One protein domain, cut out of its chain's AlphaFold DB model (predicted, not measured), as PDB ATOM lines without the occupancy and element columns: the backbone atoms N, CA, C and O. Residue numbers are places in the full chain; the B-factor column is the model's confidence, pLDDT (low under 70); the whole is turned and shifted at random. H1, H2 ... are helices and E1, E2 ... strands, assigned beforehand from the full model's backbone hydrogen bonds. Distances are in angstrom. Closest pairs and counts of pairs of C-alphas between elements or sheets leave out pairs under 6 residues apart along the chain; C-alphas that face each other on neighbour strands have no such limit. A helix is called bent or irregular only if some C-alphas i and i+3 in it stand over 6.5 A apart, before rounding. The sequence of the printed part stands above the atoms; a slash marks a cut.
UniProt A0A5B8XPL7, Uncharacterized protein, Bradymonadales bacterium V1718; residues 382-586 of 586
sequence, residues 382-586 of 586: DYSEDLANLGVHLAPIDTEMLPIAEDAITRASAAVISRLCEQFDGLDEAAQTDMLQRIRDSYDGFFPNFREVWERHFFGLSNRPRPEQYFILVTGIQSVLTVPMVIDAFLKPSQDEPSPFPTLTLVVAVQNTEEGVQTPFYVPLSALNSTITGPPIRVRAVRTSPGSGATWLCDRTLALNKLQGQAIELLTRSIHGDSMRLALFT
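This is residues 382 to 586 of the 586 residues of an uncharacterized protein of Bradymonadales bacterium V1718 (UniProt A0A5B8XPL7). Two sheets stand partly face to face with their strands crossed: a strongly twisted, curled sheet of E2, E3, E5 and E6, and a smaller sheet of E1, E7 and E4. H1 and H2 pack on one face of the larger sheet, H4 packs on both helices beside E2, and H3 lies far out past H2, while H6 sits beside the smaller sheet. The printed part has 205 residues with six named helices and seven named strands, in the order E1 H1 H2 H3 H4 E2 E3 E4 H5 E5 E6 H6 E7, class mixed. The larger sheet runs E2, E3, E5, E6 and is mixed; the smaller runs E1, E7, E4, antiparallel throughout. The whole is compact, with a radius of gyration of the C-alphas of 16.9 A and spans of 49 by 39 by 26 A.

The larger sheet holds E2, residues 485 to 492, E3, 495 to 510, 21.5 A long, E5, 537 to 544, 21.5 A, and E6, 550 to 558, 22.5 A. E2 bends by 87 degrees at residue 489 and E3 by 133 degrees at residue 498. The smaller holds E1, residues 391 to 394, from C-alpha 391 at (17.861, 16.259, -1.437), E4, residues 518 to 524, and E7, residues 579 to 585, with C-alpha 585 at (20.729, 16.810, 2.778). H1 is residues 406 to 425, 28.4 A, H2 429 to 446, 25.9 A, H3 448 to 457, H4 466 to 481, 23.3 A, H5 525 to 530 and H6 568 to 574. H3 and H4 are irregular: C-alphas 449 and 452 are 8.1 A apart, and 474 and 477 are 7.6 A.

E2 and E3 are a hairpin, with N 486 and O 505 at 2.9 A. E3 and E5 are parallel, with N 506 and O 538 at 2.7 A. E5 and E6 are a hairpin, with N 539 and O 556 at 2.7 A. E7 is antiparallel to E1, with N 393 and O 583 at 2.9 A, and to E4, with N 521 and O 582 at 2.9 A. The sheets form a sandwich, two sheets face to face, 10.0 A centre to centre where they face, their strands at 74 degrees. H1 is on the larger sheet, making two layers, helix and sheet; its closest C-alpha pair with E3 is Ile 409 and Ala 509, 5.0 A. H2 is on the same face, at a height over the sheet of 8.9 A. H4 touches H2 at a shallow tilt of 18 degrees, the same way, closest at the C-alphas of Leu 436 and Tyr 470, 6.1 A. H5 only grazes both sheets, and H6 stands at the smaller sheet's level. Every O i to N i+4 pair is within hydrogen-bond range in H1, H5 and H6, against 11 of 14 in H2, 4 of 6 in H3 and 10 of 12 in H4.

The two C-alphas farthest apart, those of Glu 429 and Glu 569, are 50.9 A apart. The printed part has no cut and ends at the chain's last residue, 586. The link E1 to H1, 11 residues, is long. Mean pLDDT of the printed part is 81.2; 27 residues are under 70, among them 448 to 450 and 479 to 482.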
ATOM      1  N   ASP A 382      30.228  -0.241  -5.407       84.69
ATOM      2  CA  ASP A 382      29.092  -1.048  -4.960       84.69
ATOM      3  C   ASP A 382      27.775  -0.261  -5.050       84.69
ATOM      4  O   ASP A 382      27.761   0.970  -5.142       84.69
ATOM      5  N   TYR A 383      26.641  -0.958  -4.949       81.19
ATOM      6  CA  TYR A 383      25.306  -0.358  -5.045       81.19
ATOM      7  C   TYR A 383      24.486  -0.622  -3.785       81.19
ATOM      8  O   TYR A 383      24.415  -1.755  -3.307       81.19
ATOM      9  N   SER A 384      23.817   0.411  -3.272       73.31
ATOM     10  CA  SER A 384      22.733   0.266  -2.295       73.31
ATOM     11  C   SER A 384      21.360   0.472  -2.945       73.31
ATOM     12  O   SER A 384      21.264   0.848  -4.115       73.31
ATOM     13  N   GLU A 385      20.280   0.258  -2.185       69.44
ATOM     14  CA  GLU A 385      18.962   0.780  -2.570       69.44
ATOM     15  C   GLU A 385      19.032   2.311  -2.739       69.44
ATOM     16  O   GLU A 385      19.753   2.986  -1.999       69.44
ATOM     17  N   ASP A 386      18.308   2.840  -3.733       76.00
ATOM     18  CA  ASP A 386      18.263   4.275  -4.051       76.00
ATOM     19  C   ASP A 386      17.699   5.050  -2.851       76.00
ATOM     20  O   ASP A 386      16.516   4.935  -2.513       76.00
ATOM     21  N   LEU A 387      18.551   5.829  -2.184       75.25
ATOM     22  CA  LEU A 387      18.165   6.597  -1.001       75.25
ATOM     23  C   LEU A 387      17.327   7.811  -1.408       75.25
ATOM     24  O   LEU A 387      17.857   8.903  -1.608       75.25
ATOM     25  N   ALA A 388      16.007   7.642  -1.508       64.44
ATOM     26  CA  ALA A 388      15.063   8.677  -1.949       64.44
ATOM     27  C   ALA A 388      15.076   9.968  -1.098       64.44
ATOM     28  O   ALA A 388      14.759  11.037  -1.619       64.44
ATOM     29  N   ASN A 389      15.482   9.891   0.174       65.88
ATOM     30  CA  ASN A 389      15.449  11.021   1.114       65.88
ATOM     31  C   ASN A 389      16.533  12.080   0.852       65.88
ATOM     32  O   ASN A 389      16.384  13.216   1.289       65.88
ATOM     33  N   LEU A 390      17.583  11.742   0.095       71.94
ATOM     34  CA  LEU A 390      18.665  12.678  -0.205       71.94
ATOM     35  C   LEU A 390      18.188  13.809  -1.131       71.94
ATOM     36  O   LEU A 390      17.777  13.546  -2.264       71.94
ATOM     37  N   GLY A 391      18.256  15.062  -0.678       78.25
ATOM     38  CA  GLY A 391      17.861  16.259  -1.437       78.25
ATOM     39  C   GLY A 391      19.043  17.168  -1.786       78.25
ATOM     40  O   GLY A 391      20.024  17.214  -1.052       78.25
ATOM     41  N   VAL A 392      18.960  17.914  -2.898       85.00
ATOM     42  CA  VAL A 392      19.939  18.965  -3.255       85.00
ATOM     43  C   VAL A 392      19.373  20.330  -2.871       85.00
ATOM     44  O   VAL A 392      18.309  20.711  -3.363       85.00
ATOM     45  N   HIS A 393      20.096  21.075  -2.035       84.88
ATOM     46  CA  HIS A 393      19.657  22.368  -1.506       84.88
ATOM     47  C   HIS A 393      20.733  23.445  -1.652       84.88
ATOM     48  O   HIS A 393      21.925  23.145  -1.658       84.88
ATOM     49  N   LEU A 394      20.307  24.709  -1.741       84.25
ATOM     50  CA  LEU A 394      21.209  25.860  -1.667       84.25
ATOM     51  C   LEU A 394      21.851  25.939  -0.283       84.25
ATOM     52  O   LEU A 394      21.168  25.818   0.732       84.25
ATOM     53  N   ALA A 395      23.158  26.165  -0.269       84.00
ATOM     54  CA  ALA A 395      23.975  26.230   0.930       84.00
ATOM     55  C   ALA A 395      24.633  27.616   1.004       84.00
ATOM     56  O   ALA A 395      25.516  27.902   0.192       84.00
ATOM     57  N   PRO A 396      24.198  28.521   1.896       81.25
ATOM     58  CA  PRO A 396      24.867  29.804   2.086       81.25
ATOM     59  C   PRO A 396      26.334  29.616   2.494       81.25
ATOM     60  O   PRO A 396      26.652  28.703   3.260       81.25
ATOM     61  N   ILE A 397      27.232  30.487   2.027       72.62
ATOM     62  CA  ILE A 397      28.665  30.404   2.360       72.62
ATOM     63  C   ILE A 397      28.899  30.528   3.872       72.62
ATOM     64  O   ILE A 397      29.772  29.856   4.416       72.62
ATOM     65  N   ASP A 398      28.093  31.343   4.551       70.81
ATOM     66  CA  ASP A 398      28.138  31.568   5.996       70.81
ATOM     67  C   ASP A 398      27.567  30.404   6.825       70.81
ATOM     68  O   ASP A 398      27.637  30.436   8.052       70.81
ATOM     69  N   THR A 399      27.036  29.355   6.186       75.94
ATOM     70  CA  THR A 399      26.569  28.151   6.885       75.94
ATOM     71  C   THR A 399      27.734  27.205   7.171       75.94
ATOM     72  O   THR A 399      28.434  26.746   6.258       75.94
ATOM     73  N   GLU A 400      27.918  26.884   8.452       73.06
ATOM     74  CA  GLU A 400      28.886  25.893   8.917       73.06
ATOM     75  C   GLU A 400      28.473  24.496   8.427       73.06
ATOM     76  O   GLU A 400      27.355  24.043   8.663       73.06
ATOM     77  N   MET A 401      29.361  23.830   7.687       73.62
ATOM     78  CA  MET A 401      29.163  22.477   7.157       73.62
ATOM     79  C   MET A 401      30.448  21.675   7.325       73.62
ATOM     80  O   MET A 401      31.509  22.244   7.598       73.62
ATOM     81  N   LEU A 402      30.361  20.360   7.122       70.06
ATOM     82  CA  LEU A 402      31.552  19.519   7.080       70.06
ATOM     83  C   LEU A 402      32.526  20.023   6.004       70.06
ATOM     84  O   LEU A 402      32.086  20.423   4.923       70.06
ATOM     85  N   PRO A 403      33.842  20.010   6.272       68.50
ATOM     86  CA  PRO A 403      34.822  20.357   5.259       68.50
ATOM     87  C   PRO A 403      34.735  19.368   4.096       68.50
ATOM     88  O   PRO A 403      34.459  18.182   4.283       68.50
ATOM     89  N   ILE A 404      35.001  19.858   2.888       70.31
ATOM     90  CA  ILE A 404      35.135  18.987   1.725       70.31
ATOM     91  C   ILE A 404      36.387  18.127   1.918       70.31
ATOM     92  O   ILE A 404      37.500  18.641   1.958       70.31
ATOM     93  N   ALA A 405      36.200  16.817   2.051       74.94
ATOM     94  CA  ALA A 405      37.300  15.870   2.143       74.94
ATOM     95  C   ALA A 405      37.781  15.486   0.736       74.94
ATOM     96  O   ALA A 405      37.195  14.616   0.091       74.94
ATOM     97  N   GLU A 406      38.853  16.126   0.269       74.12
ATOM     98  CA  GLU A 406      39.426  15.922  -1.072       74.12
ATOM     99  C   GLU A 406      39.703  14.440  -1.364       74.12
ATOM    100  O   GLU A 406      39.239  13.915  -2.374       74.12
ATOM    101  N   ASP A 407      40.318  13.714  -0.426       77.75
ATOM    102  CA  ASP A 407      40.582  12.274  -0.563       77.75
ATOM    103  C   ASP A 407      39.309  11.436  -0.762       77.75
ATOM    104  O   ASP A 407      39.322  10.400  -1.428       77.75
ATOM    105  N   ALA A 408      38.196  11.853  -0.152       81.56
ATOM    106  CA  ALA A 408      36.913  11.177  -0.308       81.56
ATOM    107  C   ALA A 408      36.338  11.411  -1.708       81.56
ATOM    108  O   ALA A 408      35.843  10.471  -2.328       81.56
ATOM    109  N   ILE A 409      36.462  12.634  -2.230       83.19
ATOM    110  CA  ILE A 409      36.043  12.960  -3.595       83.19
ATOM    111  C   ILE A 409      36.908  12.233  -4.623       83.19
ATOM    112  O   ILE A 409      36.356  11.673  -5.570       83.19
ATOM    113  N   THR A 410      38.227  12.176  -4.428       82.94
ATOM    114  CA  THR A 410      39.137  11.437  -5.313       82.94
ATOM    115  C   THR A 410      38.753   9.960  -5.376       82.94
ATOM    116  O   THR A 410      38.566   9.431  -6.469       82.94
ATOM    117  N   ARG A 411      38.517   9.307  -4.224       84.62
ATOM    118  CA  ARG A 411      38.051   7.907  -4.178       84.62
ATOM    119  C   ARG A 411      36.693   7.705  -4.852       84.62
ATOM    120  O   ARG A 411      36.526   6.758  -5.613       84.62
ATOM    121  N   ALA A 412      35.726   8.583  -4.580       88.31
ATOM    122  CA  ALA A 412      34.403   8.507  -5.196       88.31
ATOM    123  C   ALA A 412      34.482   8.655  -6.723       88.31
ATOM    124  O   ALA A 412      33.845   7.896  -7.450       88.31
ATOM    125  N   SER A 413      35.281   9.610  -7.200       89.44
ATOM    126  CA  SER A 413      35.468   9.881  -8.627       89.44
ATOM    127  C   SER A 413      36.165   8.711  -9.316       89.44
ATOM    128  O   SER A 413      35.675   8.245 -10.338       89.44
ATOM    129  N   ALA A 414      37.236   8.174  -8.721       88.12
ATOM    130  CA  ALA A 414      37.934   6.996  -9.232       88.12
ATOM    131  C   ALA A 414      37.001   5.782  -9.360       88.12
ATOM    132  O   ALA A 414      36.963   5.152 -10.412       88.12
ATOM    133  N   ALA A 415      36.182   5.500  -8.341       89.56
ATOM    134  CA  ALA A 415      35.222   4.396  -8.381       89.56
ATOM    135  C   ALA A 415      34.131   4.589  -9.450       89.56
ATOM    136  O   ALA A 415      33.773   3.642 -10.147       89.56
ATOM    137  N   VAL A 416      33.614   5.814  -9.612       92.31
ATOM    138  CA  VAL A 416      32.634   6.128 -10.667       92.31
ATOM    139  C   VAL A 416      33.252   5.989 -12.056       92.31
ATOM    140  O   VAL A 416      32.634   5.380 -12.922       92.31
ATOM    141  N   ILE A 417      34.455   6.520 -12.277       92.00
ATOM    142  CA  ILE A 417      35.145   6.447 -13.572       92.00
ATOM    143  C   ILE A 417      35.505   5.002 -13.915       92.00
ATOM    144  O   ILE A 417      35.246   4.574 -15.038       92.00
ATOM    145  N   SER A 418      36.034   4.247 -12.947       90.25
ATOM    146  CA  SER A 418      36.318   2.814 -13.082       90.25
ATOM    147  C   SER A 418      35.068   2.066 -13.546       90.25
ATOM    148  O   SER A 418      35.078   1.424 -14.595       90.25
ATOM    149  N   ARG A 419      33.931   2.286 -12.867       93.44
ATOM    150  CA  ARG A 419      32.658   1.681 -13.260       93.44
ATOM    151  C   ARG A 419      32.218   2.086 -14.668       93.44
ATOM    152  O   ARG A 419      31.795   1.232 -15.436       93.44
ATOM    153  N   LEU A 420      32.317   3.362 -15.031       93.81
ATOM    154  CA  LEU A 420      31.962   3.819 -16.376       93.81
ATOM    155  C   LEU A 420      32.805   3.133 -17.460       93.81
ATOM    156  O   LEU A 420      32.266   2.825 -18.521       93.81
ATOM    157  N   CYS A 421      34.094   2.901 -17.201       93.50
ATOM    158  CA  CYS A 421      34.982   2.193 -18.124       93.50
ATOM    159  C   CYS A 421      34.597   0.713 -18.237       93.50
ATOM    160  O   CYS A 421      34.440   0.224 -19.350       93.50
ATOM    161  N   GLU A 422      34.320   0.033 -17.119       91.62
ATOM    162  CA  GLU A 422      33.821  -1.353 -17.133       91.62
ATOM    163  C   GLU A 422      32.532  -1.501 -17.957       91.62
ATOM    164  O   GLU A 422      32.378  -2.452 -18.724       91.62
ATOM    165  N   GLN A 423      31.593  -0.558 -17.805       93.81
ATOM    166  CA  GLN A 423      30.337  -0.572 -18.557       93.81
ATOM    167  C   GLN A 423      30.570  -0.356 -20.054       93.81
ATOM    168  O   GLN A 423      29.917  -1.005 -20.866       93.81
ATOM    169  N   PHE A 424      31.508   0.517 -20.426       94.94
ATOM    170  CA  PHE A 424      31.891   0.747 -21.819       94.94
ATOM    171  C   PHE A 424      32.578  -0.472 -22.448       94.94
ATOM    172  O   PHE A 424      32.258  -0.851 -23.577       94.94
ATOM    173  N   ASP A 425      33.478  -1.121 -21.711       92.75
ATOM    174  CA  ASP A 425      34.188  -2.320 -22.165       92.75
ATOM    175  C   ASP A 425      33.240  -3.512 -22.371       92.75
ATOM    176  O   ASP A 425      33.504  -4.378 -23.206       92.75
ATOM    177  N   GLY A 426      32.109  -3.540 -21.657       90.62
ATOM    178  CA  GLY A 426      31.047  -4.536 -21.827       90.62
ATOM    179  C   GLY A 426      30.172  -4.361 -23.079       90.62
ATOM    180  O   GLY A 426      29.373  -5.251 -23.382       90.62
ATOM    181  N   LEU A 427      30.290  -3.244 -23.803       92.88
ATOM    182  CA  LEU A 427      29.515  -2.970 -25.019       92.88
ATOM    183  C   LEU A 427      30.136  -3.605 -26.268       92.88
ATOM    184  O   LEU A 427      31.338  -3.853 -26.340       92.88
ATOM    185  N   ASP A 428      29.315  -3.814 -27.301       93.75
ATOM    186  CA  ASP A 428      29.828  -4.190 -28.619       93.75
ATOM    187  C   ASP A 428      30.516  -3.007 -29.332       93.75
ATOM    188  O   ASP A 428      30.319  -1.836 -29.001       93.75
ATOM    189  N   GLU A 429      31.345  -3.295 -30.341       91.44
ATOM    190  CA  GLU A 429      32.140  -2.262 -31.023       91.44
ATOM    191  C   GLU A 429      31.297  -1.150 -31.671       91.44
ATOM    192  O   GLU A 429      31.743   0.001 -31.785       91.44
ATOM    193  N   ALA A 430      30.089  -1.489 -32.129       91.62
ATOM    194  CA  ALA A 430      29.181  -0.543 -32.761       91.62
ATOM    195  C   ALA A 430      28.610   0.433 -31.723       91.62
ATOM    196  O   ALA A 430      28.657   1.645 -31.943       91.62
ATOM    197  N   ALA A 431      28.147  -0.078 -30.579       90.25
ATOM    198  CA  ALA A 431      27.670   0.722 -29.459       90.25
ATOM    199  C   ALA A 431      28.794   1.558 -28.838       90.25
ATOM    200  O   ALA A 431      28.567   2.722 -28.520       90.25
ATOM    201  N   GLN A 432      30.016   1.023 -28.737       93.62
ATOM    202  CA  GLN A 432      31.184   1.794 -28.300       93.62
ATOM    203  C   GLN A 432      31.446   2.989 -29.223       93.62
ATOM    204  O   GLN A 432      31.632   4.108 -28.757       93.62
ATOM    205  N   THR A 433      31.430   2.773 -30.540       91.50
ATOM    206  CA  THR A 433      31.685   3.843 -31.519       91.50
ATOM    207  C   THR A 433      30.601   4.925 -31.467       91.50
ATOM    208  O   THR A 433      30.918   6.113 -31.440       91.50
ATOM    209  N   ASP A 434      29.328   4.526 -31.407       90.81
ATOM    210  CA  ASP A 434      28.200   5.453 -31.258       90.81
ATOM    211  C   ASP A 434      28.284   6.240 -29.937       90.81
ATOM    212  O   ASP A 434      28.087   7.453 -29.911       90.81
ATOM    213  N   MET A 435      28.666   5.579 -28.844       92.50
ATOM    214  CA  MET A 435      28.831   6.218 -27.540       92.50
ATOM    215  C   MET A 435      29.950   7.260 -27.523       92.50
ATOM    216  O   MET A 435      29.731   8.370 -27.038       92.50
ATOM    217  N   LEU A 436      31.121   6.937 -28.079       93.12
ATOM    218  CA  LEU A 436      32.242   7.874 -28.193       93.12
ATOM    219  C   LEU A 436      31.825   9.146 -28.942       93.12
ATOM    220  O   LEU A 436      32.076  10.257 -28.468       93.12
ATOM    221  N   GLN A 437      31.118   8.988 -30.067       90.25
ATOM    222  CA  GLN A 437      30.611  10.115 -30.846       90.25
ATOM    223  C   GLN A 437      29.616  10.956 -30.035       90.25
ATOM    224  O   GLN A 437      29.766  12.174 -29.949       90.25
ATOM    225  N   ARG A 438      28.642  10.319 -29.371       89.62
ATOM    226  CA  ARG A 438      27.640  11.022 -28.551       89.62
ATOM    227  C   ARG A 438      28.261  11.809 -27.401       89.62
ATOM    228  O   ARG A 438      27.830  12.930 -27.130       89.62
ATOM    229  N   ILE A 439      29.251  11.241 -26.709       90.94
ATOM    230  CA  ILE A 439      29.949  11.946 -25.629       90.94
ATOM    231  C   ILE A 439      30.711  13.137 -26.206       90.94
ATOM    232  O   ILE A 439      30.587  14.244 -25.683       90.94
ATOM    233  N   ARG A 440      31.439  12.960 -27.314       89.06
ATOM    234  CA  ARG A 440      32.161  14.067 -27.952       89.06
ATOM    235  C   ARG A 440      31.233  15.208 -28.368       89.06
ATOM    236  O   ARG A 440      31.566  16.365 -28.110       89.06
ATOM    237  N   ASP A 441      30.082  14.892 -28.953       84.94
ATOM    238  CA  ASP A 441      29.089  15.884 -29.380       84.94
ATOM    239  C   ASP A 441      28.459  16.621 -28.185       84.94
ATOM    240  O   ASP A 441      28.077  17.788 -28.288       84.94
ATOM    241  N   SER A 442      28.383  15.974 -27.017       85.31
ATOM    242  CA  SER A 442      27.808  16.585 -25.817       85.31
ATOM    243  C   SER A 442      28.659  17.724 -25.238       85.31
ATOM    244  O   SER A 442      28.095  18.655 -24.660       85.31
ATOM    245  N   TYR A 443      29.983  17.721 -25.448       82.75
ATOM    246  CA  TYR A 443      30.871  18.812 -25.017       82.75
ATOM    247  C   TYR A 443      30.490  20.155 -25.641       82.75
ATOM    248  O   TYR A 443      30.411  21.164 -24.937       82.75
ATOM    249  N   ASP A 444      30.182  20.159 -26.937       74.62
ATOM    250  CA  ASP A 444      29.762  21.361 -27.655       74.62
ATOM    251  C   ASP A 444      28.401  21.870 -27.136       74.62
ATOM    252  O   ASP A 444      28.142  23.074 -27.127       74.62
ATOM    253  N   GLY A 445      27.540  20.961 -26.661       71.69
ATOM    254  CA  GLY A 445      26.247  21.291 -26.059       71.69
ATOM    255  C   GLY A 445      26.350  21.860 -24.640       71.69
ATOM    256  O   GLY A 445      25.677  22.840 -24.322       71.69
ATOM    257  N   PHE A 446      27.188  21.271 -23.782       71.69
ATOM    258  CA  PHE A 446      27.369  21.732 -22.400       71.69
ATOM    259  C   PHE A 446      28.233  22.995 -22.299       71.69
ATOM    260  O   PHE A 446      28.005  23.819 -21.410       71.69
ATOM    261  N   PHE A 447      29.195  23.163 -23.211       71.19
ATOM    262  CA  PHE A 447      30.203  24.222 -23.172       71.19
ATOM    263  C   PHE A 447      30.379  24.907 -24.540       71.19
ATOM    264  O   PHE A 447      31.491  24.954 -25.073       71.19
ATOM    265  N   PRO A 448      29.315  25.503 -25.109       68.19
ATOM    266  CA  PRO A 448      29.341  26.040 -26.473       68.19
ATOM    267  C   PRO A 448      30.380  27.153 -26.673       68.19
ATOM    268  O   PRO A 448      30.960  27.276 -27.749       68.19
ATOM    269  N   ASN A 449      30.670  27.932 -25.626       64.50
ATOM    270  CA  ASN A 449      31.654  29.020 -25.663       64.50
ATOM    271  C   ASN A 449      33.114  28.534 -25.597       64.50
ATOM    272  O   ASN A 449      34.025  29.335 -25.779       64.50
ATOM    273  N   PHE A 450      33.340  27.245 -25.329       69.19
ATOM    274  CA  PHE A 450      34.667  26.648 -25.145       69.19
ATOM    275  C   PHE A 450      34.985  25.594 -26.207       69.19
ATOM    276  O   PHE A 450      35.909  24.798 -26.042       69.19
ATOM    277  N   ARG A 451      34.228  25.590 -27.309       72.88
ATOM    278  CA  ARG A 451      34.375  24.630 -28.406       72.88
ATOM    279  C   ARG A 451      35.819  24.516 -28.898       72.88
ATOM    280  O   ARG A 451      36.306  23.406 -29.045       72.88
ATOM    281  N   GLU A 452      36.519  25.635 -29.079       69.19
ATOM    282  CA  GLU A 452      37.916  25.645 -29.542       69.19
ATOM    283  C   GLU A 452      38.881  24.960 -28.555       69.19
ATOM    284  O   GLU A 452      39.873  24.358 -28.966       69.19
ATOM    285  N   VAL A 453      38.587  25.004 -27.250       70.50
ATOM    286  CA  VAL A 453      39.392  24.316 -26.229       70.50
ATOM    287  C   VAL A 453      39.137  22.811 -26.266       70.50
ATOM    288  O   VAL A 453      40.088  22.033 -26.247       70.50
ATOM    289  N   TRP A 454      37.876  22.388 -26.390       76.75
ATOM    290  CA  TRP A 454      37.521  20.968 -26.493       76.75
ATOM    291  C   TRP A 454      37.951  20.347 -27.821       76.75
ATOM    292  O   TRP A 454      38.401  19.205 -27.849       76.75
ATOM    293  N   GLU A 455      37.872  21.093 -28.925       76.25
ATOM    294  CA  GLU A 455      38.410  20.668 -30.219       76.25
ATOM    295  C   GLU A 455      39.914  20.407 -30.147       76.25
ATOM    296  O   GLU A 455      40.358  19.436 -30.749       76.25
ATOM    297  N   ARG A 456      40.669  21.198 -29.370       69.75
ATOM    298  CA  ARG A 456      42.092  20.952 -29.098       69.75
ATOM    299  C   ARG A 456      42.307  19.756 -28.171       69.75
ATOM    300  O   ARG A 456      43.113  18.894 -28.490       69.75
ATOM    301  N   HIS A 457      41.602  19.702 -27.041       71.81
ATOM    302  CA  HIS A 457      41.797  18.659 -26.025       71.81
ATOM    303  C   HIS A 457      41.426  17.257 -26.534       71.81
ATOM    304  O   HIS A 457      42.016  16.265 -26.119       71.81
ATOM    305  N   PHE A 458      40.474  17.178 -27.468       81.06
ATOM    306  CA  PHE A 458      40.080  15.939 -28.144       81.06
ATOM    307  C   PHE A 458      40.634  15.838 -29.570       81.06
ATOM    308  O   PHE A 458      40.155  15.016 -30.360       81.06
ATOM    309  N   PHE A 459      41.616  16.668 -29.928       70.25
ATOM    310  CA  PHE A 459      42.282  16.552 -31.217       70.25
ATOM    311  C   PHE A 459      43.047  15.212 -31.272       70.25
ATOM    312  O   PHE A 459      43.545  14.721 -30.258       70.25
ATOM    313  N   GLY A 460      42.999  14.527 -32.418       67.81
ATOM    314  CA  GLY A 460      43.629  13.209 -32.583       67.81
ATOM    315  C   GLY A 460      42.997  12.047 -31.817       67.81
ATOM    316  O   GLY A 460      43.481  10.920 -31.934       67.81
ATOM    317  N   LEU A 461      41.913  12.279 -31.068       81.31
ATOM    318  CA  LEU A 461      41.260  11.263 -30.241       81.31
ATOM    319  C   LEU A 461      40.910  10.002 -31.043       81.31
ATOM    320  O   LEU A 461      41.152   8.892 -30.583       81.31
ATOM    321  N   SER A 462      40.441  10.163 -32.283       81.44
ATOM    322  CA  SER A 462      40.066   9.055 -33.171       81.44
ATOM    323  C   SER A 462      41.201   8.073 -33.488       81.44
ATOM    324  O   SER A 462      40.922   6.969 -33.948       81.44
ATOM    325  N   ASN A 463      42.463   8.461 -33.275       77.12
ATOM    326  CA  ASN A 463      43.635   7.624 -33.545       77.12
ATOM    327  C   ASN A 463      43.994   6.697 -32.372       77.12
ATOM    328  O   ASN A 463      44.843   5.822 -32.530       77.12
ATOM    329  N   ARG A 464      43.377   6.887 -31.198       80.88
ATOM    330  CA  ARG A 464      43.653   6.105 -29.984       80.88
ATOM    331  C   ARG A 464      42.778   4.843 -29.912       80.88
ATOM    332  O   ARG A 464      41.725   4.799 -30.549       80.88
ATOM    333  N   PRO A 465      43.142   3.814 -29.129       85.62
ATOM    334  CA  PRO A 465      42.241   2.705 -28.813       85.62
ATOM    335  C   PRO A 465      40.931   3.194 -28.173       85.62
ATOM    336  O   PRO A 465      40.940   4.111 -27.356       85.62
ATOM    337  N   ARG A 466      39.796   2.564 -28.507       89.69
ATOM    338  CA  ARG A 466      38.464   2.982 -28.020       89.69
ATOM    339  C   ARG A 466      38.356   3.121 -26.488       89.69
ATOM    340  O   ARG A 466      37.786   4.127 -26.068       89.69
ATOM    341  N   PRO A 467      38.897   2.202 -25.658       86.94
ATOM    342  CA  PRO A 467      38.841   2.356 -24.199       86.94
ATOM    343  C   PRO A 467      39.540   3.632 -23.718       86.94
ATOM    344  O   PRO A 467      39.030   4.356 -22.866       86.94
ATOM    345  N   GLU A 468      40.674   3.968 -24.336       85.69
ATOM    346  CA  GLU A 468      41.416   5.189 -24.031       85.69
ATOM    347  C   GLU A 468      40.650   6.439 -24.484       85.69
ATOM    348  O   GLU A 468      40.568   7.420 -23.744       85.69
ATOM    349  N   GLN A 469      40.017   6.390 -25.664       89.06
ATOM    350  CA  GLN A 469      39.156   7.480 -26.127       89.06
ATOM    351  C   GLN A 469      38.024   7.760 -25.137       89.06
ATOM    352  O   GLN A 469      37.747   8.917 -24.821       89.06
ATOM    353  N   TYR A 470      37.381   6.700 -24.646       92.81
ATOM    354  CA  TYR A 470      36.284   6.804 -23.694       92.81
ATOM    355  C   TYR A 470      36.756   7.415 -22.378       92.81
ATOM    356  O   TYR A 470      36.152   8.375 -21.903       92.81
ATOM    357  N   PHE A 471      37.875   6.931 -21.833       89.75
ATOM    358  CA  PHE A 471      38.461   7.476 -20.611       89.75
ATOM    359  C   PHE A 471      38.742   8.983 -20.727       89.75
ATOM    360  O   PHE A 471      38.303   9.761 -19.874       89.75
ATOM    361  N   ILE A 472      39.400   9.414 -21.809       84.94
ATOM    362  CA  ILE A 472      39.705  10.832 -22.070       84.94
ATOM    363  C   ILE A 472      38.414  11.656 -22.188       84.94
ATOM    364  O   ILE A 472      38.300  12.729 -21.599       84.94
ATOM    365  N   LEU A 473      37.414  11.155 -22.916       90.50
ATOM    366  CA  LEU A 473      36.141  11.852 -23.104       90.50
ATOM    367  C   LEU A 473      35.315  11.954 -21.821       90.50
ATOM    368  O   LEU A 473      34.692  12.983 -21.584       90.50
ATOM    369  N   VAL A 474      35.284  10.922 -20.984       90.44
ATOM    370  CA  VAL A 474      34.512  10.939 -19.732       90.44
ATOM    371  C   VAL A 474      35.165  11.850 -18.695       90.44
ATOM    372  O   VAL A 474      34.455  12.531 -17.952       90.44
ATOM    373  N   THR A 475      36.498  11.897 -18.665       85.31
ATOM    374  CA  THR A 475      37.275  12.642 -17.662       85.31
ATOM    375  C   THR A 475      37.735  14.026 -18.116       85.31
ATOM    376  O   THR A 475      38.245  14.775 -17.288       85.31
ATOM    377  N   GLY A 476      37.518  14.416 -19.376       80.69
ATOM    378  CA  GLY A 476      38.016  15.678 -19.945       80.69
ATOM    379  C   GLY A 476      37.621  16.940 -19.167       80.69
ATOM    380  O   GLY A 476      38.398  17.881 -19.045       80.69
ATOM    381  N   ILE A 477      36.429  16.966 -18.567       78.31
ATOM    382  CA  ILE A 477      36.011  18.084 -17.703       78.31
ATOM    383  C   ILE A 477      36.823  18.091 -16.410       78.31
ATOM    384  O   ILE A 477      37.337  19.131 -16.008       78.31
ATOM    385  N   GLN A 478      36.972  16.933 -15.771       74.94
ATOM    386  CA  GLN A 478      37.765  16.788 -14.559       74.94
ATOM    387  C   GLN A 478      39.254  17.079 -14.794       74.94
ATOM    388  O   GLN A 478      39.877  17.714 -13.948       74.94
ATOM    389  N   SER A 479      39.828  16.667 -15.927       69.25
ATOM    390  CA  SER A 479      41.244  16.899 -16.245       69.25
ATOM    391  C   SER A 479      41.552  18.385 -16.454       69.25
ATOM    392  O   SER A 479      42.584  18.878 -15.992       69.25
ATOM    393  N   VAL A 480      40.644  19.110 -17.110       67.31
ATOM    394  CA  VAL A 480      40.827  20.524 -17.455       67.31
ATOM    395  C   VAL A 480      40.427  21.450 -16.304       67.31
ATOM    396  O   VAL A 480      41.149  22.399 -16.001       67.31
ATOM    397  N   LEU A 481      39.299  21.177 -15.643       64.25
ATOM    398  CA  LEU A 481      38.712  22.053 -14.620       64.25
ATOM    399  C   LEU A 481      39.025  21.626 -13.185       64.25
ATOM    400  O   LEU A 481      38.717  22.363 -12.250       64.25
ATOM    401  N   THR A 482      39.593  20.435 -12.978       62.66
ATOM    402  CA  THR A 482      39.877  19.862 -11.648       62.66
ATOM    403  C   THR A 482      38.654  19.758 -10.725       62.66
ATOM    404  O   THR A 482      38.793  19.684  -9.509       62.66
ATOM    405  N   VAL A 483      37.445  19.708 -11.297       71.81
ATOM    406  CA  VAL A 483      36.186  19.442 -10.580       71.81
ATOM    407  C   VAL A 483      35.793  17.971 -10.705       71.81
ATOM    408  O   VAL A 483      36.120  17.353 -11.717       71.81
ATOM    409  N   PRO A 484      35.046  17.393  -9.746       81.56
ATOM    410  CA  PRO A 484      34.635  15.988  -9.802       81.56
ATOM    411  C   PRO A 484      33.448  15.808 -10.755       81.56
ATOM    412  O   PRO A 484      32.386  15.334 -10.364       81.56
ATOM    413  N   MET A 485      33.583  16.276 -11.996       86.38
ATOM    414  CA  MET A 485      32.547  16.211 -13.020       86.38
ATOM    415  C   MET A 485      32.997  15.318 -14.165       86.38
ATOM    416  O   MET A 485      34.074  15.499 -14.724       86.38
ATOM    417  N   VAL A 486      32.120  14.397 -14.540       90.56
ATOM    418  CA  VAL A 486      32.306  13.461 -15.646       90.56
ATOM    419  C   VAL A 486      31.125  13.545 -16.602       90.56
ATOM    420  O   VAL A 486      30.036  13.971 -16.212       90.56
ATOM    421  N   ILE A 487      31.300  13.119 -17.850       90.56
ATOM    422  CA  ILE A 487      30.160  12.885 -18.745       90.56
ATOM    423  C   ILE A 487      29.754  11.417 -18.634       90.56
ATOM    424  O   ILE A 487      30.481  10.530 -19.059       90.56
ATOM    425  N   ASP A 488      28.586  11.165 -18.048       91.50
ATOM    426  CA  ASP A 488      28.052   9.819 -17.860       91.50
ATOM    427  C   ASP A 488      27.151   9.440 -19.041       91.50
ATOM    428  O   ASP A 488      26.100  10.050 -19.262       91.50
ATOM    429  N   ALA A 489      27.568   8.433 -19.806       90.31
ATOM    430  CA  ALA A 489      26.825   7.917 -20.949       90.31
ATOM    431  C   ALA A 489      25.828   6.803 -20.594       90.31
ATOM    432  O   ALA A 489      25.180   6.278 -21.494       90.31
ATOM    433  N   PHE A 490      25.650   6.473 -19.314       91.38
ATOM    434  CA  PHE A 490      24.745   5.433 -18.828       91.38
ATOM    435  C   PHE A 490      23.613   6.015 -17.967       91.38
ATOM    436  O   PHE A 490      23.658   7.143 -17.453       91.38
ATOM    437  N   LEU A 491      22.528   5.251 -17.832       85.00
ATOM    438  CA  LEU A 491      21.370   5.676 -17.041       85.00
ATOM    439  C   LEU A 491      21.665   5.659 -15.539       85.00
ATOM    440  O   LEU A 491      21.344   6.626 -14.847       85.00
ATOM    441  N   LYS A 492      22.275   4.575 -15.049       85.88
ATOM    442  CA  LYS A 492      22.663   4.373 -13.649       85.88
ATOM    443  C   LYS A 492      23.895   3.466 -13.569       85.88
ATOM    444  O   LYS A 492      24.055   2.614 -14.435       85.88
ATOM    445  N   PRO A 493      24.690   3.532 -12.488       86.44
ATOM    446  CA  PRO A 493      25.857   2.661 -12.320       86.44
ATOM    447  C   PRO A 493      25.528   1.159 -12.301       86.44
ATOM    448  O   PRO A 493      26.337   0.332 -12.714       86.44
ATOM    449  N   SER A 494      24.327   0.801 -11.840       84.56
ATOM    450  CA  SER A 494      23.836  -0.579 -11.776       84.56
ATOM    451  C   SER A 494      23.223  -1.092 -13.085       84.56
ATOM    452  O   SER A 494      22.768  -2.233 -13.132       84.56
ATOM    453  N   GLN A 495      23.155  -0.259 -14.129       86.12
ATOM    454  CA  GLN A 495      22.525  -0.584 -15.407       86.12
ATOM    455  C   GLN A 495      23.501  -0.333 -16.552       86.12
ATOM    456  O   GLN A 495      23.905   0.803 -16.773       86.12
ATOM    457  N   ASP A 496      23.811  -1.372 -17.322       86.19
ATOM    458  CA  ASP A 496      24.737  -1.286 -18.463       86.19
ATOM    459  C   ASP A 496      24.073  -0.726 -19.733       86.19
ATOM    460  O   ASP A 496      24.676  -0.695 -20.802       86.19
ATOM    461  N   GLU A 497      22.819  -0.277 -19.632       86.69
ATOM    462  CA  GLU A 497      22.086   0.320 -20.745       86.69
ATOM    463  C   GLU A 497      22.601   1.745 -21.037       86.69
ATOM    464  O   GLU A 497      22.535   2.617 -20.155       86.69
ATOM    465  N   PRO A 498      23.077   2.016 -22.272       87.31
ATOM    466  CA  PRO A 498      23.458   3.355 -22.692       87.31
ATOM    467  C   PRO A 498      22.300   4.344 -22.553       87.31
ATOM    468  O   PRO A 498      21.184   4.110 -23.019       87.31
ATOM    469  N   SER A 499      22.579   5.500 -21.961       84.81
ATOM    470  CA  SER A 499      21.648   6.619 -21.943       84.81
ATOM    471  C   SER A 499      21.439   7.144 -23.369       84.81
ATOM    472  O   SER A 499      22.404   7.296 -24.125       84.81
ATOM    473  N   PRO A 500      20.204   7.517 -23.753       79.69
ATOM    474  CA  PRO A 500      19.965   8.168 -25.038       79.69
ATOM    475  C   PRO A 500      20.727   9.496 -25.164       79.69
ATOM    476  O   PRO A 500      21.106   9.869 -26.272       79.69
ATOM    477  N   PHE A 501      20.991  10.169 -24.037       82.88
ATOM    478  CA  PHE A 501      21.760  11.411 -23.970       82.88
ATOM    479  C   PHE A 501      22.794  11.333 -22.835       82.88
ATOM    480  O   PHE A 501      22.397  11.148 -21.675       82.88
ATOM    481  N   PRO A 502      24.100  11.482 -23.127       88.94
ATOM    482  CA  PRO A 502      25.111  11.595 -22.085       88.94
ATOM    483  C   PRO A 502      24.801  12.769 -21.153       88.94
ATOM    484  O   PRO A 502      24.359  13.833 -21.590       88.94
ATOM    485  N   THR A 503      24.979  12.560 -19.853       88.62
ATOM    486  CA  THR A 503      24.610  13.532 -18.823       88.62
ATOM    487  C   THR A 503      25.848  14.014 -18.087       88.62
ATOM    488  O   THR A 503      26.607  13.216 -17.537       88.62
ATOM    489  N   LEU A 504      26.018  15.333 -18.016       88.50
ATOM    490  CA  LEU A 504      27.037  15.944 -17.178       88.50
ATOM    491  C   LEU A 504      26.763  15.602 -15.708       88.50
ATOM    492  O   LEU A 504      25.723  15.977 -15.164       88.50
ATOM    493  N   THR A 505      27.675  14.866 -15.084       90.88
ATOM    494  CA  THR A 505      27.496  14.256 -13.767       90.88
ATOM    495  C   THR A 505      28.559  14.745 -12.797       90.88
ATOM    496  O   THR A 505      29.738  14.464 -12.969       90.88
ATOM    497  N   LEU A 506      28.140  15.458 -11.757       90.31
ATOM    498  CA  LEU A 506      28.961  15.834 -10.615       90.31
ATOM    499  C   LEU A 506      28.952  14.711  -9.574       90.31
ATOM    500  O   LEU A 506      27.892  14.338  -9.070       90.31
ATOM    501  N   VAL A 507      30.127  14.215  -9.215       90.94
ATOM    502  CA  VAL A 507      30.330  13.221  -8.164       90.94
ATOM    503  C   VAL A 507      30.488  13.931  -6.820       90.94
ATOM    504  O   VAL A 507      31.347  14.793  -6.649       90.94
ATOM    505  N   VAL A 508      29.656  13.559  -5.847       89.56
ATOM    506  CA  VAL A 508      29.695  14.094  -4.482       89.56
ATOM    507  C   VAL A 508      29.976  12.956  -3.510       89.56
ATOM    508  O   VAL A 508      29.205  11.999  -3.422       89.56
ATOM    509  N   ALA A 509      31.080  13.066  -2.771       88.38
ATOM    510  CA  ALA A 509      31.468  12.079  -1.772       88.38
ATOM    511  C   ALA A 509      30.752  12.330  -0.439       88.38
ATOM    512  O   ALA A 509      31.016  13.316   0.245       88.38
ATOM    513  N   VAL A 510      29.863  11.417  -0.058       86.50
ATOM    514  CA  VAL A 510      29.118  11.439   1.204       86.50
ATOM    515  C   VAL A 510      29.877  10.610   2.237       86.50
ATOM    516  O   VAL A 510      30.029   9.398   2.095       86.50
ATOM    517  N   GLN A 511      30.381  11.249   3.289       79.38
ATOM    518  CA  GLN A 511      31.135  10.545   4.336       79.38
ATOM    519  C   GLN A 511      30.248  10.048   5.480       79.38
ATOM    520  O   GLN A 511      30.564   9.040   6.107       79.38
ATOM    521  N   ASN A 512      29.139  10.737   5.747       73.38
ATOM    522  CA  ASN A 512      28.201  10.392   6.807       73.38
ATOM    523  C   ASN A 512      26.764  10.514   6.279       73.38
ATOM    524  O   ASN A 512      26.425  11.503   5.634       73.38
ATOM    525  N   THR A 513      25.952   9.485   6.526       66.88
ATOM    526  CA  THR A 513      24.542   9.417   6.121       66.88
ATOM    527  C   THR A 513      23.568   9.615   7.289       66.88
ATOM    528  O   THR A 513      22.384   9.333   7.137       66.88
ATOM    529  N   GLU A 514      24.049  10.030   8.465       72.62
ATOM    530  CA  GLU A 514      23.207  10.397   9.611       72.62
ATOM    531  C   GLU A 514      22.282  11.579   9.268       72.62
ATOM    532  O   GLU A 514      22.659  12.477   8.510       72.62
ATOM    533  N   GLU A 515      21.063  11.576   9.817       66.50
ATOM    534  CA  GLU A 515      20.066  12.633   9.584       66.50
ATOM    535  C   GLU A 515      20.605  14.013   9.997       66.50
ATOM    536  O   GLU A 515      21.159  14.185  11.086       66.50
ATOM    537  N   GLY A 516      20.418  15.015   9.131       65.50
ATOM    538  CA  GLY A 516      20.822  16.399   9.401       65.50
ATOM    539  C   GLY A 516      22.285  16.735   9.089       65.50
ATOM    540  O   GLY A 516      22.684  17.891   9.251       65.50
ATOM    541  N   VAL A 517      23.079  15.775   8.601       74.50
ATOM    542  CA  VAL A 517      24.445  16.030   8.128       74.50
ATOM    543  C   VAL A 517      24.421  16.550   6.691       74.50
ATOM    544  O   VAL A 517      23.911  15.909   5.778       74.50
ATOM    545  N   GLN A 518      25.018  17.719   6.472       79.31
ATOM    546  CA  GLN A 518      25.079  18.353   5.156       79.31
ATOM    547  C   GLN A 518      26.440  18.107   4.510       79.31
ATOM    548  O   GLN A 518      27.473  18.484   5.066       79.31
ATOM    549  N   THR A 519      26.434  17.506   3.319       84.44
ATOM    550  CA  THR A 519      27.648  17.342   2.507       84.44
ATOM    551  C   THR A 519      27.713  18.474   1.481       84.44
ATOM    552  O   THR A 519      26.910  18.461   0.539       84.44
ATOM    553  N   PRO A 520      28.610  19.466   1.643       83.88
ATOM    554  CA  PRO A 520      28.708  20.568   0.700       83.88
ATOM    555  C   PRO A 520      29.375  20.130  -0.600       83.88
ATOM    556  O   PRO A 520      30.289  19.306  -0.612       83.88
ATOM    557  N   PHE A 521      28.955  20.748  -1.695       83.75
ATOM    558  CA  PHE A 521      29.609  20.649  -2.989       83.75
ATOM    559  C   PHE A 521      29.425  21.951  -3.772       83.75
ATOM    560  O   PHE A 521      28.528  22.749  -3.493       83.75
ATOM    561  N   TYR A 522      30.282  22.164  -4.763       80.88
ATOM    562  CA  TYR A 522      30.257  23.351  -5.610       80.88
ATOM    563  C   TYR A 522      29.933  22.953  -7.039       80.88
ATOM    564  O   TYR A 522      30.420  21.933  -7.529       80.88
ATOM    565  N   VAL A 523      29.114  23.762  -7.707       79.62
ATOM    566  CA  VAL A 523      28.814  23.581  -9.129       79.62
ATOM    567  C   VAL A 523      29.148  24.859  -9.886       79.62
ATOM    568  O   VAL A 523      28.667  25.923  -9.481       79.62
ATOM    569  N   PRO A 524      29.938  24.791 -10.974       74.94
ATOM    570  CA  PRO A 524      30.251  25.964 -11.782       74.94
ATOM    571  C   PRO A 524      28.979  26.641 -12.307       74.94
ATOM    572  O   PRO A 524      28.086  25.974 -12.837       74.94
ATOM    573  N   LEU A 525      28.891  27.968 -12.197       74.62
ATOM    574  CA  LEU A 525      27.780  28.763 -12.723       74.62
ATOM    575  C   LEU A 525      27.692  28.648 -14.242       74.62
ATOM    576  O   LEU A 525      26.588  28.655 -14.767       74.62
ATOM    577  N   SER A 526      28.814  28.484 -14.944       69.44
ATOM    578  CA  SER A 526      28.843  28.218 -16.388       69.44
ATOM    579  C   SER A 526      28.110  26.917 -16.742       69.44
ATOM    580  O   SER A 526      27.254  26.916 -17.629       69.44
ATOM    581  N   ALA A 527      28.366  25.843 -15.989       73.31
ATOM    582  CA  ALA A 527      27.658  24.573 -16.117       73.31
ATOM    583  C   ALA A 527      26.186  24.695 -15.680       73.31
ATOM    584  O   ALA A 527      25.299  24.175 -16.346       73.31
ATOM    585  N   LEU A 528      25.881  25.425 -14.599       77.12
ATOM    586  CA  LEU A 528      24.492  25.699 -14.201       77.12
ATOM    587  C   LEU A 528      23.737  26.493 -15.274       77.12
ATOM    588  O   LEU A 528      22.571  26.217 -15.546       77.12
ATOM    589  N   ASN A 529      24.388  27.478 -15.887       75.75
ATOM    590  CA  ASN A 529      23.812  28.354 -16.897       75.75
ATOM    591  C   ASN A 529      23.509  27.590 -18.192       75.75
ATOM    592  O   ASN A 529      22.479  27.838 -18.820       75.75
ATOM    593  N   SER A 530      24.332  26.600 -18.563       72.56
ATOM    594  CA  SER A 530      24.028  25.746 -19.718       72.56
ATOM    595  C   SER A 530      22.736  24.938 -19.523       72.56
ATOM    596  O   SER A 530      22.013  24.710 -20.493       72.56
ATOM    597  N   THR A 531      22.329  24.642 -18.279       79.00
ATOM    598  CA  THR A 531      21.038  23.981 -17.987       79.00
ATOM    599  C   THR A 531      19.788  24.847 -18.222       79.00
ATOM    600  O   THR A 531      18.674  24.341 -18.101       79.00
ATOM    601  N   ILE A 532      19.915  26.146 -18.551       77.12
ATOM    602  CA  ILE A 532      18.750  26.998 -18.882       77.12
ATOM    603  C   ILE A 532      18.074  26.519 -20.167       77.12
ATOM    604  O   ILE A 532      16.847  26.506 -20.266       77.12
ATOM    605  N   THR A 533      18.888  26.179 -21.163       70.12
ATOM    606  CA  THR A 533      18.434  25.764 -22.496       70.12
ATOM    607  C   THR A 533      18.887  24.349 -22.855       70.12
ATOM    608  O   THR A 533      18.364  23.774 -23.807       70.12
ATOM    609  N   GLY A 534      19.819  23.784 -22.082       70.62
ATOM    610  CA  GLY A 534      20.364  22.443 -22.238       70.62
ATOM    611  C   GLY A 534      19.878  21.439 -21.182       70.62
ATOM    612  O   GLY A 534      19.020  21.749 -20.350       70.62
ATOM    613  N   PRO A 535      20.405  20.203 -21.224       75.88
ATOM    614  CA  PRO A 535      20.035  19.140 -20.295       75.88
ATOM    615  C   PRO A 535      20.504  19.437 -18.858       75.88
ATOM    616  O   PRO A 535      21.455  20.192 -18.650       75.88
ATOM    617  N   PRO A 536      19.844  18.854 -17.843       84.62
ATOM    618  CA  PRO A 536      20.198  19.087 -16.450       84.62
ATOM    619  C   PRO A 536      21.513  18.396 -16.057       84.62
ATOM    620  O   PRO A 536      21.888  17.375 -16.630       84.62
ATOM    621  N   ILE A 537      22.154  18.901 -15.003       87.50
ATOM    622  CA  ILE A 537      23.303  18.254 -14.362       87.50
ATOM    623  C   ILE A 537      22.798  17.130 -13.453       87.50
ATOM    624  O   ILE A 537      21.820  17.293 -12.715       87.50
ATOM    625  N   ARG A 538      23.473  15.983 -13.467       90.94
ATOM    626  CA  ARG A 538      23.268  14.893 -12.511       90.94
ATOM    627  C   ARG A 538      24.222  15.073 -11.330       90.94
ATOM    628  O   ARG A 538      25.409  15.274 -11.517       90.94
ATOM    629  N   VAL A 539      23.714  14.999 -10.112       91.31
ATOM    630  CA  VAL A 539      24.493  14.957  -8.874       91.31
ATOM    631  C   VAL A 539      24.468  13.514  -8.392       91.31
ATOM    632  O   VAL A 539      23.410  13.017  -8.007       91.31
ATOM    633  N   ARG A 540      25.611  12.834  -8.458       92.31
ATOM    634  CA  ARG A 540      25.779  11.441  -8.042       92.31
ATOM    635  C   ARG A 540      26.361  11.395  -6.638       92.31
ATOM    636  O   ARG A 540      27.521  11.747  -6.430       92.31
ATOM    637  N   ALA A 541      25.552  10.949  -5.684       91.31
ATOM    638  CA  ALA A 541      25.969  10.771  -4.303       91.31
ATOM    639  C   ALA A 541      26.660   9.412  -4.141       91.31
ATOM    640  O   ALA A 541      26.061   8.366  -4.409       91.31
ATOM    641  N   VAL A 542      27.911   9.428  -3.688       90.75
ATOM    642  CA  VAL A 542      28.726   8.228  -3.478       90.75
ATOM    643  C   VAL A 542      29.221   8.215  -2.046       90.75
ATOM    644  O   VAL A 542      29.929   9.123  -1.621       90.75
ATOM    645  N   ARG A 543      28.875   7.177  -1.291       90.00
ATOM    646  CA  ARG A 543      29.419   6.978   0.045       90.00
ATOM    647  C   ARG A 543      30.847   6.474  -0.039       90.00
ATOM    648  O   ARG A 543      31.114   5.500  -0.739       90.00
ATOM    649  N   THR A 544      31.741   7.084   0.729       86.12
ATOM    650  CA  THR A 544      33.126   6.616   0.853       86.12
ATOM    651  C   THR A 544      33.528   6.546   2.317       86.12
ATOM    652  O   THR A 544      33.344   7.530   3.035       86.12
ATOM    653  N   SER A 545      34.155   5.444   2.728       76.38
ATOM    654  CA  SER A 545      34.789   5.321   4.044       76.38
ATOM    655  C   SER A 545      36.283   5.012   3.881       76.38
ATOM    656  O   SER A 545      36.674   4.384   2.894       76.38
ATOM    657  N   PRO A 546      37.154   5.449   4.809       67.56
ATOM    658  CA  PRO A 546      38.568   5.086   4.772       67.56
ATOM    659  C   PRO A 546      38.745   3.558   4.835       67.56
ATOM    660  O   PRO A 546      38.269   2.924   5.773       67.56
ATOM    661  N   GLY A 547      39.423   2.969   3.843       63.94
ATOM    662  CA  GLY A 547      39.737   1.533   3.809       63.94
ATOM    663  C   GLY A 547      38.615   0.602   3.324       63.94
ATOM    664  O   GLY A 547      38.795  -0.611   3.373       63.94
ATOM    665  N   SER A 548      37.484   1.132   2.848       62.94
ATOM    666  CA  SER A 548      36.427   0.359   2.175       62.94
ATOM    667  C   SER A 548      36.229   0.824   0.729       62.94
ATOM    668  O   SER A 548      36.624   1.936   0.379       62.94
ATOM    669  N   GLY A 549      35.559   0.003  -0.090       72.75
ATOM    670  CA  GLY A 549      35.082   0.407  -1.419       72.75
ATOM    671  C   GLY A 549      34.087   1.576  -1.365       72.75
ATOM    672  O   GLY A 549      33.607   1.960  -0.289       72.75
ATOM    673  N   ALA A 550      33.793   2.164  -2.525       88.38
ATOM    674  CA  ALA A 550      32.805   3.229  -2.659       88.38
ATOM    675  C   ALA A 550      31.408   2.633  -2.898       88.38
ATOM    676  O   ALA A 550      31.279   1.612  -3.561       88.38
ATOM    677  N   THR A 551      30.346   3.262  -2.389       89.56
ATOM    678  CA  THR A 551      28.963   2.805  -2.617       89.56
ATOM    679  C   THR A 551      28.131   3.908  -3.256       89.56
ATOM    680  O   THR A 551      27.987   4.984  -2.678       89.56
ATOM    681  N   TRP A 552      27.531   3.655  -4.415       92.00
ATOM    682  CA  TRP A 552      26.530   4.547  -4.996       92.00
ATOM    683  C   TRP A 552      25.282   4.599  -4.108       92.00
ATOM    684  O   TRP A 552      24.735   3.554  -3.755       92.00
ATOM    685  N   LEU A 553      24.839   5.813  -3.763       88.88
ATOM    686  CA  LEU A 553      23.664   6.043  -2.920       88.88
ATOM    687  C   LEU A 553      22.436   6.452  -3.732       88.88
ATOM    688  O   LEU A 553      21.353   5.903  -3.539       88.88
ATOM    689  N   CYS A 554      22.588   7.466  -4.588       88.75
ATOM    690  CA  CYS A 554      21.507   7.984  -5.417       88.75
ATOM    691  C   CYS A 554      22.016   8.959  -6.490       88.75
ATOM    692  O   CYS A 554      23.073   9.576  -6.330       88.75
ATOM    693  N   ASP A 555      21.197   9.192  -7.518       90.12
ATOM    694  CA  ASP A 555      21.390  10.268  -8.496       90.12
ATOM    695  C   ASP A 555      20.289  11.336  -8.339       90.12
ATOM    696  O   ASP A 555      19.108  11.021  -8.143       90.12
ATOM    697  N   ARG A 556      20.657  12.620  -8.422       89.69
ATOM    698  CA  ARG A 556      19.737  13.768  -8.352       89.69
ATOM    699  C   ARG A 556      19.916  14.712  -9.520       89.69
ATOM    700  O   ARG A 556      21.005  14.880 -10.041       89.69
ATOM    701  N   THR A 557      18.833  15.347  -9.943       87.94
ATOM    702  CA  THR A 557      18.843  16.229 -11.113       87.94
ATOM    703  C   THR A 557      18.840  17.688 -10.683       87.94
ATOM    704  O   THR A 557      17.867  18.144 -10.071       87.94
ATOM    705  N   LEU A 558      19.873  18.425 -11.077       86.31
ATOM    706  CA  LEU A 558      20.062  19.848 -10.840       86.31
ATOM    707  C   LEU A 558      19.906  20.628 -12.152       86.31
ATOM    708  O   LEU A 558      20.561  20.339 -13.147       86.31
ATOM    709  N   ALA A 559      19.027  21.625 -12.149       84.12
ATOM    710  CA  ALA A 559      18.837  22.547 -13.265       84.12
ATOM    711  C   ALA A 559      18.503  23.935 -12.728       84.12
ATOM    712  O   ALA A 559      17.867  24.052 -11.676       84.12
ATOM    713  N   LEU A 560      18.899  24.985 -13.450       79.56
ATOM    714  CA  LEU A 560      18.733  26.363 -12.989       79.56
ATOM    715  C   LEU A 560      17.257  26.725 -12.775       79.56
ATOM    716  O   LEU A 560      16.924  27.447 -11.839       79.56
ATOM    717  N   ASN A 561      16.346  26.167 -13.577       76.56
ATOM    718  CA  ASN A 561      14.904  26.360 -13.404       76.56
ATOM    719  C   ASN A 561      14.376  25.858 -12.045       76.56
ATOM    720  O   ASN A 561      13.443  26.444 -11.504       76.56
ATOM    721  N   LYS A 562      15.000  24.838 -11.440       73.38
ATOM    722  CA  LYS A 562      14.661  24.362 -10.088       73.38
ATOM    723  C   LYS A 562      15.103  25.335  -8.990       73.38
ATOM    724  O   LYS A 562      14.611  25.245  -7.869       73.38
ATOM    725  N   LEU A 563      15.999  26.268  -9.312       73.06
ATOM    726  CA  LEU A 563      16.514  27.289  -8.398       73.06
ATOM    727  C   LEU A 563      15.748  28.621  -8.499       73.06
ATOM    728  O   LEU A 563      15.817  29.428  -7.579       73.06
ATOM    729  N   GLN A 564      14.958  28.836  -9.560       67.81
ATOM    730  CA  GLN A 564      14.221  30.087  -9.815       67.81
ATOM    731  C   GLN A 564      13.158  30.436  -8.754       67.81
ATOM    732  O   GLN A 564      12.763  31.593  -8.649       67.81
ATOM    733  N   GLY A 565      12.692  29.461  -7.964       68.62
ATOM    734  CA  GLY A 565      11.723  29.676  -6.878       68.62
ATOM    735  C   GLY A 565      12.339  30.028  -5.518       68.62
ATOM    736  O   GLY A 565      11.602  30.198  -4.549       68.62
ATOM    737  N   GLN A 566      13.669  30.094  -5.422       81.44
ATOM    738  CA  GLN A 566      14.389  30.359  -4.175       81.44
ATOM    739  C   GLN A 566      14.534  31.867  -3.926       81.44
ATOM    740  O   GLN A 566      14.547  32.671  -4.859       81.44
ATOM    741  N   ALA A 567      14.645  32.270  -2.657       82.50
ATOM    742  CA  ALA A 567      14.833  33.676  -2.306       82.50
ATOM    743  C   ALA A 567      16.137  34.223  -2.917       82.50
ATOM    744  O   ALA A 567      17.185  33.590  -2.804       82.50
ATOM    745  N   ILE A 568      16.093  35.418  -3.518       80.50
ATOM    746  CA  ILE A 568      17.267  36.047  -4.158       80.50
ATOM    747  C   ILE A 568      18.428  36.179  -3.167       80.50
ATOM    748  O   ILE A 568      19.568  35.909  -3.518       80.50
ATOM    749  N   GLU A 569      18.143  36.532  -1.912       79.81
ATOM    750  CA  GLU A 569      19.161  36.625  -0.862       79.81
ATOM    751  C   GLU A 569      19.865  35.283  -0.606       79.81
ATOM    752  O   GLU A 569      21.084  35.254  -0.444       79.81
ATOM    753  N   LEU A 570      19.117  34.174  -0.630       81.94
ATOM    754  CA  LEU A 570      19.661  32.825  -0.480       81.94
ATOM    755  C   LEU A 570      20.546  32.455  -1.676       81.94
ATOM    756  O   LEU A 570      21.652  31.965  -1.485       81.94
ATOM    757  N   LEU A 571      20.088  32.749  -2.897       81.25
ATOM    758  CA  LEU A 571      20.860  32.524  -4.121       81.25
ATOM    759  C   LEU A 571      22.187  33.289  -4.093       81.25
ATOM    760  O   LEU A 571      23.234  32.684  -4.290       81.25
ATOM    761  N   THR A 572      22.162  34.589  -3.787       80.00
ATOM    762  CA  THR A 572      23.372  35.423  -3.743       80.00
ATOM    763  C   THR A 572      24.339  34.967  -2.654       80.00
ATOM    764  O   THR A 572      25.542  34.938  -2.881       80.00
ATOM    765  N   ARG A 573      23.834  34.564  -1.480       82.19
ATOM    766  CA  ARG A 573      24.669  34.050  -0.380       82.19
ATOM    767  C   ARG A 573      25.251  32.662  -0.646       82.19
ATOM    768  O   ARG A 573      26.202  32.275   0.028       82.19
ATOM    769  N   SER A 574      24.691  31.917  -1.593       81.94
ATOM    770  CA  SER A 574      25.215  30.628  -2.050       81.94
ATOM    771  C   SER A 574      26.208  30.750  -3.206       81.94
ATOM    772  O   SER A 574      26.842  29.756  -3.545       81.94
ATOM    773  N   ILE A 575      26.366  31.927  -3.818       80.12
ATOM    774  CA  ILE A 575      27.338  32.143  -4.897       80.12
ATOM    775  C   ILE A 575      28.718  32.427  -4.302       80.12
ATOM    776  O   ILE A 575      28.884  33.389  -3.555       80.12
ATOM    777  N   HIS A 576      29.702  31.604  -4.668       68.81
ATOM    778  CA  HIS A 576      31.114  31.762  -4.324       68.81
ATOM    779  C   HIS A 576      31.945  31.821  -5.613       68.81
ATOM    780  O   HIS A 576      32.077  30.802  -6.303       68.81
ATOM    781  N   GLY A 577      32.446  33.015  -5.956       68.00
ATOM    782  CA  GLY A 577      33.046  33.287  -7.269       68.00
ATOM    783  C   GLY A 577      32.057  32.984  -8.404       68.00
ATOM    784  O   GLY A 577      30.870  33.286  -8.301       68.00
ATOM    785  N   ASP A 578      32.522  32.269  -9.424       64.81
ATOM    786  CA  ASP A 578      31.740  31.687 -10.526       64.81
ATOM    787  C   ASP A 578      31.142  30.297 -10.209       64.81
ATOM    788  O   ASP A 578      30.891  29.493 -11.106       64.81
ATOM    789  N   SER A 579      30.896  29.957  -8.939       70.31
ATOM    790  CA  SER A 579      30.174  28.725  -8.572       70.31
ATOM    791  C   SER A 579      29.022  28.969  -7.617       70.31
ATOM    792  O   SER A 579      28.952  29.978  -6.918       70.31
ATOM    793  N   MET A 580      28.133  27.987  -7.553       81.62
ATOM    794  CA  MET A 580      27.085  27.915  -6.555       81.62
ATOM    795  C   MET A 580      27.390  26.795  -5.563       81.62
ATOM    796  O   MET A 580      27.534  25.632  -5.952       81.62
ATOM    797  N   ARG A 581      27.468  27.146  -4.277       85.19
ATOM    798  CA  ARG A 581      27.554  26.199  -3.166       85.19
ATOM    799  C   ARG A 581      26.181  25.586  -2.916       85.19
ATOM    800  O   ARG A 581      25.185  26.276  -2.681       85.19
ATOM    801  N   LEU A 582      26.144  24.264  -2.952       87.62
ATOM    802  CA  LEU A 582      24.975  23.435  -2.699       87.62
ATOM    803  C   LEU A 582      25.332  22.406  -1.620       87.62
ATOM    804  O   LEU A 582      26.503  22.189  -1.308       87.62
ATOM    805  N   ALA A 583      24.324  21.779  -1.031       86.94
ATOM    806  CA  ALA A 583      24.505  20.687  -0.089       86.94
ATOM    807  C   ALA A 583      23.560  19.531  -0.409       86.94
ATOM    808  O   ALA A 583      22.401  19.745  -0.782       86.94
ATOM    809  N   LEU A 584      24.066  18.307  -0.244       85.62
ATOM    810  CA  LEU A 584      23.227  17.121  -0.120       85.62
ATOM    811  C   LEU A 584      22.735  17.029   1.326       85.62
ATOM    812  O   LEU A 584      23.550  17.026   2.249       85.62
ATOM    813  N   PHE A 585      21.414  16.977   1.495       75.75
ATOM    814  CA  PHE A 585      20.729  16.810   2.778       75.75
ATOM    815  C   PHE A 585      20.262  15.367   2.942       75.75
ATOM    816  O   PHE A 585      19.585  14.867   2.043       75.75
ATOM    817  N   THR A 586      20.604  14.745   4.072       60.41
ATOM    818  CA  THR A 586      20.105  13.444   4.546       60.41
ATOM    819  C   THR A 586      18.879  13.563   5.430       60.41
ATOM    820  O   THR A 586      18.855  14.463   6.307       60.41
TER     821      THR A 586